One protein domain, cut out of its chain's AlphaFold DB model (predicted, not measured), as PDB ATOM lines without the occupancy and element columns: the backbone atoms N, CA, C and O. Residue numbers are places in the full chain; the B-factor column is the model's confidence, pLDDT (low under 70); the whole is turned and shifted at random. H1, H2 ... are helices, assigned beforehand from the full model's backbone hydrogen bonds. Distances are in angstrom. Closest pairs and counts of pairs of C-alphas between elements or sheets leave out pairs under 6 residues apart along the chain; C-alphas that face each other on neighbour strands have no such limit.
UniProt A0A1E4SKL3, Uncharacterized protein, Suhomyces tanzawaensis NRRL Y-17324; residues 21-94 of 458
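AT A GLANCE: This is residues 21 to 94 of the 458 residues of an uncharacterized protein of Suhomyces tanzawaensis NRRL Y-17324 (UniProt A0A1E4SKL3). What shape is it? H1, H2 and H3 make a head; H4 is its arm, residues 76 to 84 sticking out, with H5 at the tip. How large is it? The printed part has 74 residues and five named helices, class all helix, and is loose: radius of gyration of the C-alphas 15.1 A, spans 44 by 25 by 21 A.

IN THESE COORDINATES: Which residues? H1 holds residues 21 to 34, H2 38 to 50, H3 58 to 67, H4 73 to 88 over 22.5 A, H5 90 to 94. Which anchors? C-alpha 21 is at (82.977, 172.911, 150.600), C-alpha 88 at (84.768, 179.694, 124.961).

HOW THE PARTS SIT: What touches H1? H2 touches it in a hairpin, closest C-alphas Phe 29 and Ala 41, 5.5 A; H3 and H4 touch it too, H4 about perpendicular at 76 degrees. Which backbones pair? H1 to H4 have every O i to N i+4 pair within hydrogen-bond range; H5 has 0 of 1, and 1 of 2 O i to N i+3.

THE WHOLE: Any cut? The printed part has none. Low confidence? Residues 52 to 56, 68 to 71 and 89 to 94 have pLDDT under 70.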
ATOM      1  N   TYR A  21      84.418 172.969 150.378       85.31
ATOM      2  CA  TYR A  21      82.977 172.911 150.600       85.31
ATOM      3  C   TYR A  21      82.508 173.890 151.689       85.31
ATOM      4  O   TYR A  21      81.518 174.602 151.514       85.31
ATOM      5  N   GLN A  22      83.240 173.983 152.797       85.25
ATOM      6  CA  GLN A  22      82.947 174.899 153.899       85.25
ATOM      7  C   GLN A  22      83.120 176.354 153.469       85.25
ATOM      8  O   GLN A  22      82.276 177.198 153.774       85.25
ATOM      9  N   LEU A  23      84.177 176.632 152.705       85.88
ATOM     10  CA  LEU A  23      84.432 177.957 152.151       85.88
ATOM     11  C   LEU A  23      83.295 178.394 151.215       85.88
ATOM     12  O   LEU A  23      82.784 179.512 151.332       85.88
ATOM     13  N   LEU A  24      82.831 177.494 150.342       89.12
ATOM     14  CA  LEU A  24      81.688 177.753 149.469       89.12
ATOM     15  C   LEU A  24      80.414 178.050 150.269       89.12
ATOM     16  O   LEU A  24      79.701 179.001 149.948       89.12
ATOM     17  N   LEU A  25      80.136 177.278 151.325       89.31
ATOM     18  CA  LEU A  25      78.968 177.498 152.181       89.31
ATOM     19  C   LEU A  25      79.009 178.856 152.891       89.31
ATOM     20  O   LEU A  25      77.976 179.521 152.976       89.31
ATOM     21  N   VAL A  26      80.182 179.297 153.358       89.31
ATOM     22  CA  VAL A  26      80.363 180.626 153.972       89.31
ATOM     23  C   VAL A  26      80.049 181.735 152.970       89.31
ATOM     24  O   VAL A  26      79.289 182.657 153.284       89.31
ATOM     25  N   HIS A  27      80.563 181.631 151.744       89.75
ATOM     26  CA  HIS A  27      80.296 182.619 150.700       89.75
ATOM     27  C   HIS A  27      78.839 182.598 150.211       89.75
ATOM     28  O   HIS A  27      78.264 183.662 149.972       89.75
ATOM     29  N   LEU A  28      78.208 181.424 150.119       91.75
ATOM     30  CA  LEU A  28      76.795 181.286 149.760       91.75
ATOM     31  C   LEU A  28      75.876 181.882 150.828       91.75
ATOM     32  O   LEU A  28      74.965 182.645 150.503       91.75
ATOM     33  N   PHE A  29      76.135 181.577 152.100       91.06
ATOM     34  CA  PHE A  29      75.409 182.175 153.216       91.06
ATOM     35  C   PHE A  29      75.514 183.706 153.180       91.06
ATOM     36  O   PHE A  29      74.501 184.401 153.287       91.06
ATOM     37  N   GLY A  30      76.721 184.232 152.948       89.31
ATOM     38  CA  GLY A  30      76.952 185.669 152.822       89.31
ATOM     39  C   GLY A  30      76.205 186.314 151.658       89.31
ATOM     40  O   GLY A  30      75.577 187.361 151.829       89.31
ATOM     41  N   TYR A  31      76.201 185.661 150.495       91.69
ATOM     42  CA  TYR A  31      75.450 186.113 149.326       91.69
ATOM     43  C   TYR A  31      73.944 186.201 149.612       91.69
ATOM     44  O   TYR A  31      73.329 187.237 149.353       91.69
ATOM     45  N   LEU A  32      73.348 185.152 150.191       93.06
ATOM     46  CA  LEU A  32      71.921 185.138 150.533       93.06
ATOM     47  C   LEU A  32      71.577 186.251 151.531       93.06
ATOM     48  O   LEU A  32      70.621 186.997 151.324       93.06
ATOM     49  N   HIS A  33      72.388 186.408 152.577       90.25
ATOM     50  CA  HIS A  33      72.148 187.411 153.607       90.25
ATOM     51  C   HIS A  33      72.204 188.848 153.059       90.25
ATOM     52  O   HIS A  33      71.372 189.674 153.429       90.25
ATOM     53  N   ARG A  34      73.152 189.161 152.164       87.19
ATOM     54  CA  ARG A  34      73.289 190.509 151.575       87.19
ATOM     55  C   ARG A  34      72.194 190.859 150.575       87.19
ATOM     56  O   ARG A  34      71.793 192.015 150.503       87.19
ATOM     57  N   ASN A  35      71.675 189.877 149.844       90.56
ATOM     58  CA  ASN A  35      70.574 190.086 148.899       90.56
ATOM     59  C   ASN A  35      69.192 190.149 149.585       90.56
ATOM     60  O   ASN A  35      68.166 190.085 148.911       90.56
ATOM     61  N   GLY A  36      69.146 190.251 150.920       93.31
ATOM     62  CA  GLY A  36      67.903 190.303 151.695       93.31
ATOM     63  C   GLY A  36      67.177 188.958 151.801       93.31
ATOM     64  O   GLY A  36      66.036 188.911 152.255       93.31
ATOM     65  N   LEU A  37      67.819 187.851 151.411       95.62
ATOM     66  CA  LEU A  37      67.256 186.497 151.451       95.62
ATOM     67  C   LEU A  37      67.534 185.834 152.810       95.62
ATOM     68  O   LEU A  37      68.107 184.744 152.891       95.62
ATOM     69  N   HIS A  38      67.149 186.509 153.895       94.81
ATOM     70  CA  HIS A  38      67.445 186.074 155.264       94.81
ATOM     71  C   HIS A  38      66.803 184.726 155.614       94.81
ATOM     72  O   HIS A  38      67.436 183.911 156.283       94.81
ATOM     73  N   ASP A  39      65.588 184.462 155.126       95.25
ATOM     74  CA  ASP A  39      64.889 183.196 155.370       95.25
ATOM     75  C   ASP A  39      65.642 182.023 154.739       95.25
ATOM     76  O   ASP A  39      65.906 181.022 155.399       95.25
ATOM     77  N   SER A  40      66.095 182.186 153.493       96.75
ATOM     78  CA  SER A  40      66.913 181.190 152.798       96.75
ATOM     79  C   SER A  40      68.258 180.967 153.492       96.75
ATOM     80  O   SER A  40      68.703 179.828 153.626       96.75
ATOM     81  N   ALA A  41      68.896 182.036 153.974       93.06
ATOM     82  CA  ALA A  41      70.147 181.944 154.725       93.06
ATOM     83  C   ALA A  41      69.956 181.190 156.059       93.06
ATOM     84  O   ALA A  41      70.789 180.366 156.440       93.06
ATOM     85  N   SER A  42      68.837 181.424 156.749       91.50
ATOM     86  CA  SER A  42      68.448 180.709 157.970       91.50
ATOM     87  C   SER A  42      68.116 179.237 157.712       91.50
ATOM     88  O   SER A  42      68.573 178.377 158.466       91.50
ATOM     89  N   CYS A  43      67.384 178.926 156.638       94.56
ATOM     90  CA  CYS A  43      67.105 177.551 156.219       94.56
ATOM     91  C   CYS A  43      68.397 176.787 155.917       94.56
ATOM     92  O   CYS A  43      68.564 175.676 156.415       94.56
ATOM     93  N   LEU A  44      69.346 177.406 155.206       91.44
ATOM     94  CA  LEU A  44      70.658 176.814 154.925       91.44
ATOM     95  C   LEU A  44      71.398 176.443 156.221       91.44
ATOM     96  O   LEU A  44      71.903 175.331 156.350       91.44
ATOM     97  N   LEU A  45      71.424 177.336 157.216       90.25
ATOM     98  CA  LEU A  45      72.036 177.037 158.516       90.25
ATOM     99  C   LEU A  45      71.314 175.910 159.263       90.25
ATOM    100  O   LEU A  45      71.964 175.096 159.919       90.25
ATOM    101  N   HIS A  46      69.985 175.865 159.183       90.50
ATOM    102  CA  HIS A  46      69.185 174.829 159.828       90.50
ATOM    103  C   HIS A  46      69.408 173.454 159.178       90.50
ATOM    104  O   HIS A  46      69.587 172.460 159.879       90.50
ATOM    105  N   GLU A  47      69.471 173.391 157.848       89.44
ATOM    106  CA  GLU A  47      69.795 172.169 157.104       89.44
ATOM    107  C   GLU A  47      71.201 171.658 157.429       89.44
ATOM    108  O   GLU A  47      71.379 170.466 157.684       89.44
ATOM    109  N   LEU A  48      72.181 172.561 157.513       86.56
ATOM    110  CA  LEU A  48      73.547 172.217 157.910       86.56
ATOM    111  C   LEU A  48      73.625 171.745 159.366       86.56
ATOM    112  O   LEU A  48      74.345 170.796 159.665       86.56
ATOM    113  N   SER A  49      72.838 172.343 160.264       85.69
ATOM    114  CA  SER A  49      72.755 171.912 161.665       85.69
ATOM    115  C   SER A  49      72.213 170.491 161.819       85.69
ATOM    116  O   SER A  49      72.611 169.781 162.741       85.69
ATOM    117  N   ASN A  50      71.295 170.078 160.944       83.69
ATOM    118  CA  ASN A  50      70.669 168.755 160.995       83.69
ATOM    119  C   ASN A  50      71.533 167.660 160.357       83.69
ATOM    120  O   ASN A  50      71.227 166.477 160.504       83.69
ATOM    121  N   ASN A  51      72.619 168.035 159.674       78.25
ATOM    122  CA  ASN A  51      73.541 167.103 159.046       78.25
ATOM    123  C   ASN A  51      74.985 167.338 159.536       78.25
ATOM    124  O   ASN A  51      75.799 167.936 158.828       78.25
ATOM    125  N   PRO A  52      75.349 166.822 160.730       62.62
ATOM    126  CA  PRO A  52      76.673 167.029 161.329       62.62
ATOM    127  C   PRO A  52      77.815 166.379 160.534       62.62
ATOM    128  O   PRO A  52      78.986 166.571 160.855       62.62
ATOM    129  N   ARG A  53      77.497 165.626 159.473       64.25
ATOM    130  CA  ARG A  53      78.480 165.015 158.572       64.25
ATOM    131  C   ARG A  53      79.301 166.053 157.798       64.25
ATOM    132  O   ARG A  53      80.371 165.711 157.309       64.25
ATOM    133  N   ASN A  54      78.828 167.300 157.740       62.31
ATOM    134  CA  ASN A  54      79.473 168.403 157.027       62.31
ATOM    135  C   ASN A  54      80.502 169.178 157.871       62.31
ATOM    136  O   ASN A  54      81.084 170.140 157.378       62.31
ATOM    137  N   GLY A  55      80.738 168.780 159.128       63.50
ATOM    138  CA  GLY A  55      81.892 169.219 159.923       63.50
ATOM    139  C   GLY A  55      81.927 170.690 160.360       63.50
ATOM    140  O   GLY A  55      82.805 171.036 161.140       63.50
ATOM    141  N   VAL A  56      80.990 171.539 159.921       69.12
ATOM    142  CA  VAL A  56      80.923 172.961 160.300       69.12
ATOM    143  C   VAL A  56      79.710 173.211 161.167       69.12
ATOM    144  O   VAL A  56      78.569 173.020 160.738       69.12
ATOM    145  N   SER A  57      79.943 173.698 162.382       77.69
ATOM    146  CA  SER A  57      78.850 174.181 163.216       77.69
ATOM    147  C   SER A  57      78.232 175.444 162.595       77.69
ATOM    148  O   SER A  57      78.969 176.348 162.193       77.69
ATOM    149  N   PRO A  58      76.895 175.609 162.594       75.19
ATOM    150  CA  PRO A  58      76.246 176.858 162.176       75.19
ATOM    151  C   PRO A  58      76.815 178.104 162.875       75.19
ATOM    152  O   PRO A  58      76.809 179.206 162.322       75.19
ATOM    153  N   MET A  59      77.322 177.934 164.101       76.44
ATOM    154  CA  MET A  59      77.949 179.004 164.873       76.44
ATOM    155  C   MET A  59      79.343 179.374 164.341       76.44
ATOM    156  O   MET A  59      79.708 180.548 164.364       76.44
ATOM    157  N   GLU A  60      80.110 178.402 163.847       78.88
ATOM    158  CA  GLU A  60      81.403 178.634 163.194       78.88
ATOM    159  C   GLU A  60      81.211 179.304 161.842       78.88
ATOM    160  O   GLU A  60      81.913 180.257 161.536       78.88
ATOM    161  N   LEU A  61      80.192 178.896 161.087       76.75
ATOM    162  CA  LEU A  61      79.851 179.479 159.789       76.75
ATOM    163  C   LEU A  61      79.508 180.974 159.905       76.75
ATOM    164  O   LEU A  61      79.986 181.788 159.117       76.75
ATOM    165  N   LYS A  62      78.761 181.363 160.949       77.19
ATOM    166  CA  LYS A  62      78.503 182.780 161.260       77.19
ATOM    167  C   LYS A  62      79.773 183.546 161.640       77.19
ATOM    168  O   LYS A  62      79.931 184.683 161.208       77.19
ATOM    169  N   LYS A  63      80.672 182.942 162.427       81.75
ATOM    170  CA  LYS A  63      81.961 183.558 162.794       81.75
ATOM    171  C   LYS A  63      82.870 183.725 161.574       81.75
ATOM    172  O   LYS A  63      83.434 184.799 161.384       81.75
ATOM    173  N   LEU A  64      82.941 182.698 160.730       77.75
ATOM    174  CA  LEU A  64      83.695 182.693 159.480       77.75
ATOM    175  C   LEU A  64      83.163 183.742 158.506       77.75
ATOM    176  O   LEU A  64      83.953 184.465 157.910       77.75
ATOM    177  N   PHE A  65      81.840 183.893 158.410       75.12
ATOM    178  CA  PHE A  65      81.220 184.958 157.627       75.12
ATOM    179  C   PHE A  65      81.630 186.350 158.125       75.12
ATOM    180  O   PHE A  65      82.014 187.188 157.318       75.12
ATOM    181  N   THR A  66      81.624 186.596 159.439       75.12
ATOM    182  CA  THR A  66      82.070 187.893 159.982       75.12
ATOM    183  C   THR A  66      83.564 188.164 159.786       75.12
ATOM    184  O   THR A  66      83.964 189.324 159.793       75.12
ATOM    185  N   SER A  67      84.388 187.124 159.608       70.69
ATOM    186  CA  SER A  67      85.822 187.260 159.316       70.69
ATOM    187  C   SER A  67      86.161 187.286 157.822       70.69
ATOM    188  O   SER A  67      87.230 187.765 157.454       70.69
ATOM    189  N   ALA A  68      85.285 186.771 156.956       67.94
ATOM    190  CA  ALA A  68      85.485 186.752 155.513       67.94
ATOM    191  C   ALA A  68      85.178 188.145 154.942       67.94
ATOM    192  O   ALA A  68      84.037 188.484 154.649       67.94
ATOM    193  N   SER A  69      86.221 188.961 154.806       57.06
ATOM    194  CA  SER A  69      86.143 190.380 154.433       57.06
ATOM    195  C   SER A  69      85.820 190.656 152.959       57.06
ATOM    196  O   SER A  69      85.807 191.817 152.555       57.06
ATOM    197  N   SER A  70      85.633 189.629 152.123       61.22
ATOM    198  CA  SER A  70      85.329 189.812 150.701       61.22
ATOM    199  C   SER A  70      83.835 189.667 150.448       61.22
ATOM    200  O   SER A  70      83.279 188.579 150.265       61.22
ATOM    201  N   ASP A  71      83.182 190.823 150.431       63.09
ATOM    202  CA  ASP A  71      81.733 190.924 150.368       63.09
ATOM    203  C   ASP A  71      81.126 190.432 149.039       63.09
ATOM    204  O   ASP A  71      79.935 190.113 148.967       63.09
ATOM    205  N   GLU A  72      81.959 190.292 148.012       77.62
ATOM    206  CA  GLU A  72      81.537 190.069 146.628       77.62
ATOM    207  C   GLU A  72      82.127 188.798 146.006       77.62
ATOM    208  O   GLU A  72      81.812 188.479 144.865       77.62
ATOM    209  N   PHE A  73      82.897 188.004 146.764       86.56
ATOM    210  CA  PHE A  73      83.660 186.875 146.212       86.56
ATOM    211  C   PHE A  73      82.823 185.931 145.341       86.56
ATOM    212  O   PHE A  73      83.221 185.615 144.224       86.56
ATOM    213  N   LEU A  74      81.653 185.491 145.822       87.56
ATOM    214  CA  LEU A  74      80.824 184.547 145.070       87.56
ATOM    215  C   LEU A  74      80.284 185.167 143.778       87.56
ATOM    216  O   LEU A  74      80.215 184.488 142.759       87.56
ATOM    217  N   LEU A  75      79.904 186.445 143.821       87.19
ATOM    218  CA  LEU A  75      79.355 187.149 142.668       87.19
ATOM    219  C   LEU A  75      80.443 187.423 141.629       87.19
ATOM    220  O   LEU A  75      80.220 187.168 140.446       87.19
ATOM    221  N   ASP A  76      81.613 187.879 142.064       86.50
ATOM    222  CA  ASP A  76      82.761 188.149 141.200       86.50
ATOM    223  C   ASP A  76      83.274 186.871 140.553       86.50
ATOM    224  O   ASP A  76      83.475 186.810 139.339       86.50
ATOM    225  N   TRP A  77      83.431 185.817 141.352       90.69
ATOM    226  CA  TRP A  77      83.908 184.532 140.866       90.69
ATOM    227  C   TRP A  77      82.904 183.882 139.912       90.69
ATOM    228  O   TRP A  77      83.285 183.405 138.841       90.69
ATOM    229  N   TRP A  78      81.609 183.935 140.237       90.00
ATOM    230  CA  TRP A  78      80.560 183.456 139.341       90.00
ATOM    231  C   TRP A  78      80.516 184.257 138.037       90.00
ATOM    232  O   TRP A  78      80.443 183.675 136.955       90.00
ATOM    233  N   SER A  79      80.629 185.584 138.112       87.00
ATOM    234  CA  SER A  79      80.651 186.462 136.936       87.00
ATOM    235  C   SER A  79      81.873 186.209 136.055       87.00
ATOM    236  O   SER A  79      81.762 186.209 134.824       87.00
ATOM    237  N   LEU A  80      83.031 185.940 136.662       92.62
ATOM    238  CA  LEU A  80      84.251 185.566 135.954       92.62
ATOM    239  C   LEU A  80      84.074 184.236 135.215       92.62
ATOM    240  O   LEU A  80      84.340 184.175 134.013       92.62
ATOM    241  N   LEU A  81      83.565 183.202 135.894       90.25
ATOM    242  CA  LEU A  81      83.269 181.911 135.267       90.25
ATOM    243  C   LEU A  81      82.315 182.059 134.085       90.25
ATOM    244  O   LEU A  81      82.564 181.519 133.007       90.25
ATOM    245  N   TRP A  82      81.247 182.833 134.264       82.50
ATOM    246  CA  TRP A  82      80.277 183.092 133.207       82.50
ATOM    247  C   TRP A  82      80.889 183.821 132.018       82.50
ATOM    248  O   TRP A  82      80.642 183.453 130.866       82.50
ATOM    249  N   THR A  83      81.753 184.798 132.278       85.56
ATOM    250  CA  THR A  83      82.478 185.513 131.225       85.56
ATOM    251  C   THR A  83      83.387 184.560 130.450       85.56
ATOM    252  O   THR A  83      83.329 184.534 129.218       85.56
ATOM    253  N   MET A  84      84.159 183.719 131.143       85.56
ATOM    254  CA  MET A  84      85.040 182.733 130.510       85.56
ATOM    255  C   MET A  84      84.257 181.723 129.668       85.56
ATOM    256  O   MET A  84      84.594 181.503 128.504       85.56
ATOM    257  N   GLN A  85      83.167 181.172 130.203       80.44
ATOM    258  CA  GLN A  85      82.331 180.212 129.483       80.44
ATOM    259  C   GLN A  85      81.681 180.828 128.240       80.44
ATOM    260  O   GLN A  85      81.673 180.217 127.171       80.44
ATOM    261  N   SER A  86      81.181 182.058 128.351       72.12
ATOM    262  CA  SER A  86      80.576 182.770 127.223       72.12
ATOM    263  C   SER A  86      81.584 183.097 126.108       72.12
ATOM    264  O   SER A  86      81.201 183.215 124.940       72.12
ATOM    265  N   GLY A  87      82.872 183.218 126.453       76.38
ATOM    266  CA  GLY A  87      83.965 183.423 125.503       76.38
ATOM    267  C   GLY A  87      84.442 182.139 124.820       76.38
ATOM    268  O   GLY A  87      84.903 182.198 123.680       76.38
ATOM    269  N   MET A  88      84.313 180.987 125.484       76.00
ATOM    270  CA  MET A  88      84.768 179.694 124.961       76.00
ATOM    271  C   MET A  88      83.823 179.086 123.919       76.00
ATOM    272  O   MET A  88      84.302 178.390 123.024       76.00
ATOM    273  N   ASP A  89      82.516 179.373 123.974       62.06
ATOM    274  CA  ASP A  89      81.566 178.905 122.958       62.06
ATOM    275  C   ASP A  89      80.713 180.047 122.358       62.06
ATOM    276  O   ASP A  89      79.688 180.451 122.927       62.06
ATOM    277  N   PRO A  90      81.066 180.550 121.158       59.25
ATOM    278  CA  PRO A  90      80.294 181.589 120.480       59.25
ATOM    279  C   PRO A  90      78.885 181.130 120.055       59.25
ATOM    280  O   PRO A  90      78.064 181.974 119.679       59.25
ATOM    281  N   LYS A  91      78.568 179.826 120.098       57.84
ATOM    282  CA  LYS A  91      77.209 179.319 119.844       57.84
ATOM    283  C   LYS A  91      76.303 179.443 121.068       57.84
ATOM    284  O   LYS A  91      75.120 179.736 120.895       57.84
ATOM    285  N   LEU A  92      76.832 179.312 122.286       55.88
ATOM    286  CA  LEU A  92      76.041 179.455 123.517       55.88
ATOM    287  C   LEU A  92      75.520 180.892 123.687       55.88
ATOM    288  O   LEU A  92      74.366 181.114 124.058       55.88
ATOM    289  N   ASN A  93      76.344 181.873 123.311       54.62
ATOM    290  CA  ASN A  93      75.988 183.294 123.333       54.62
ATOM    291  C   ASN A  93      74.848 183.647 122.349       54.62
ATOM    292  O   ASN A  93      74.042 184.543 122.612       54.62
ATOM    293  N   GLN A  94      74.722 182.913 121.236       56.09
ATOM    294  CA  GLN A  94      73.592 183.063 120.306       56.09
ATOM    295  C   GLN A  94      72.295 182.446 120.839       56.09
ATOM    296  O   GLN A  94      71.211 182.919 120.505       56.09
TER     297      GLN A  94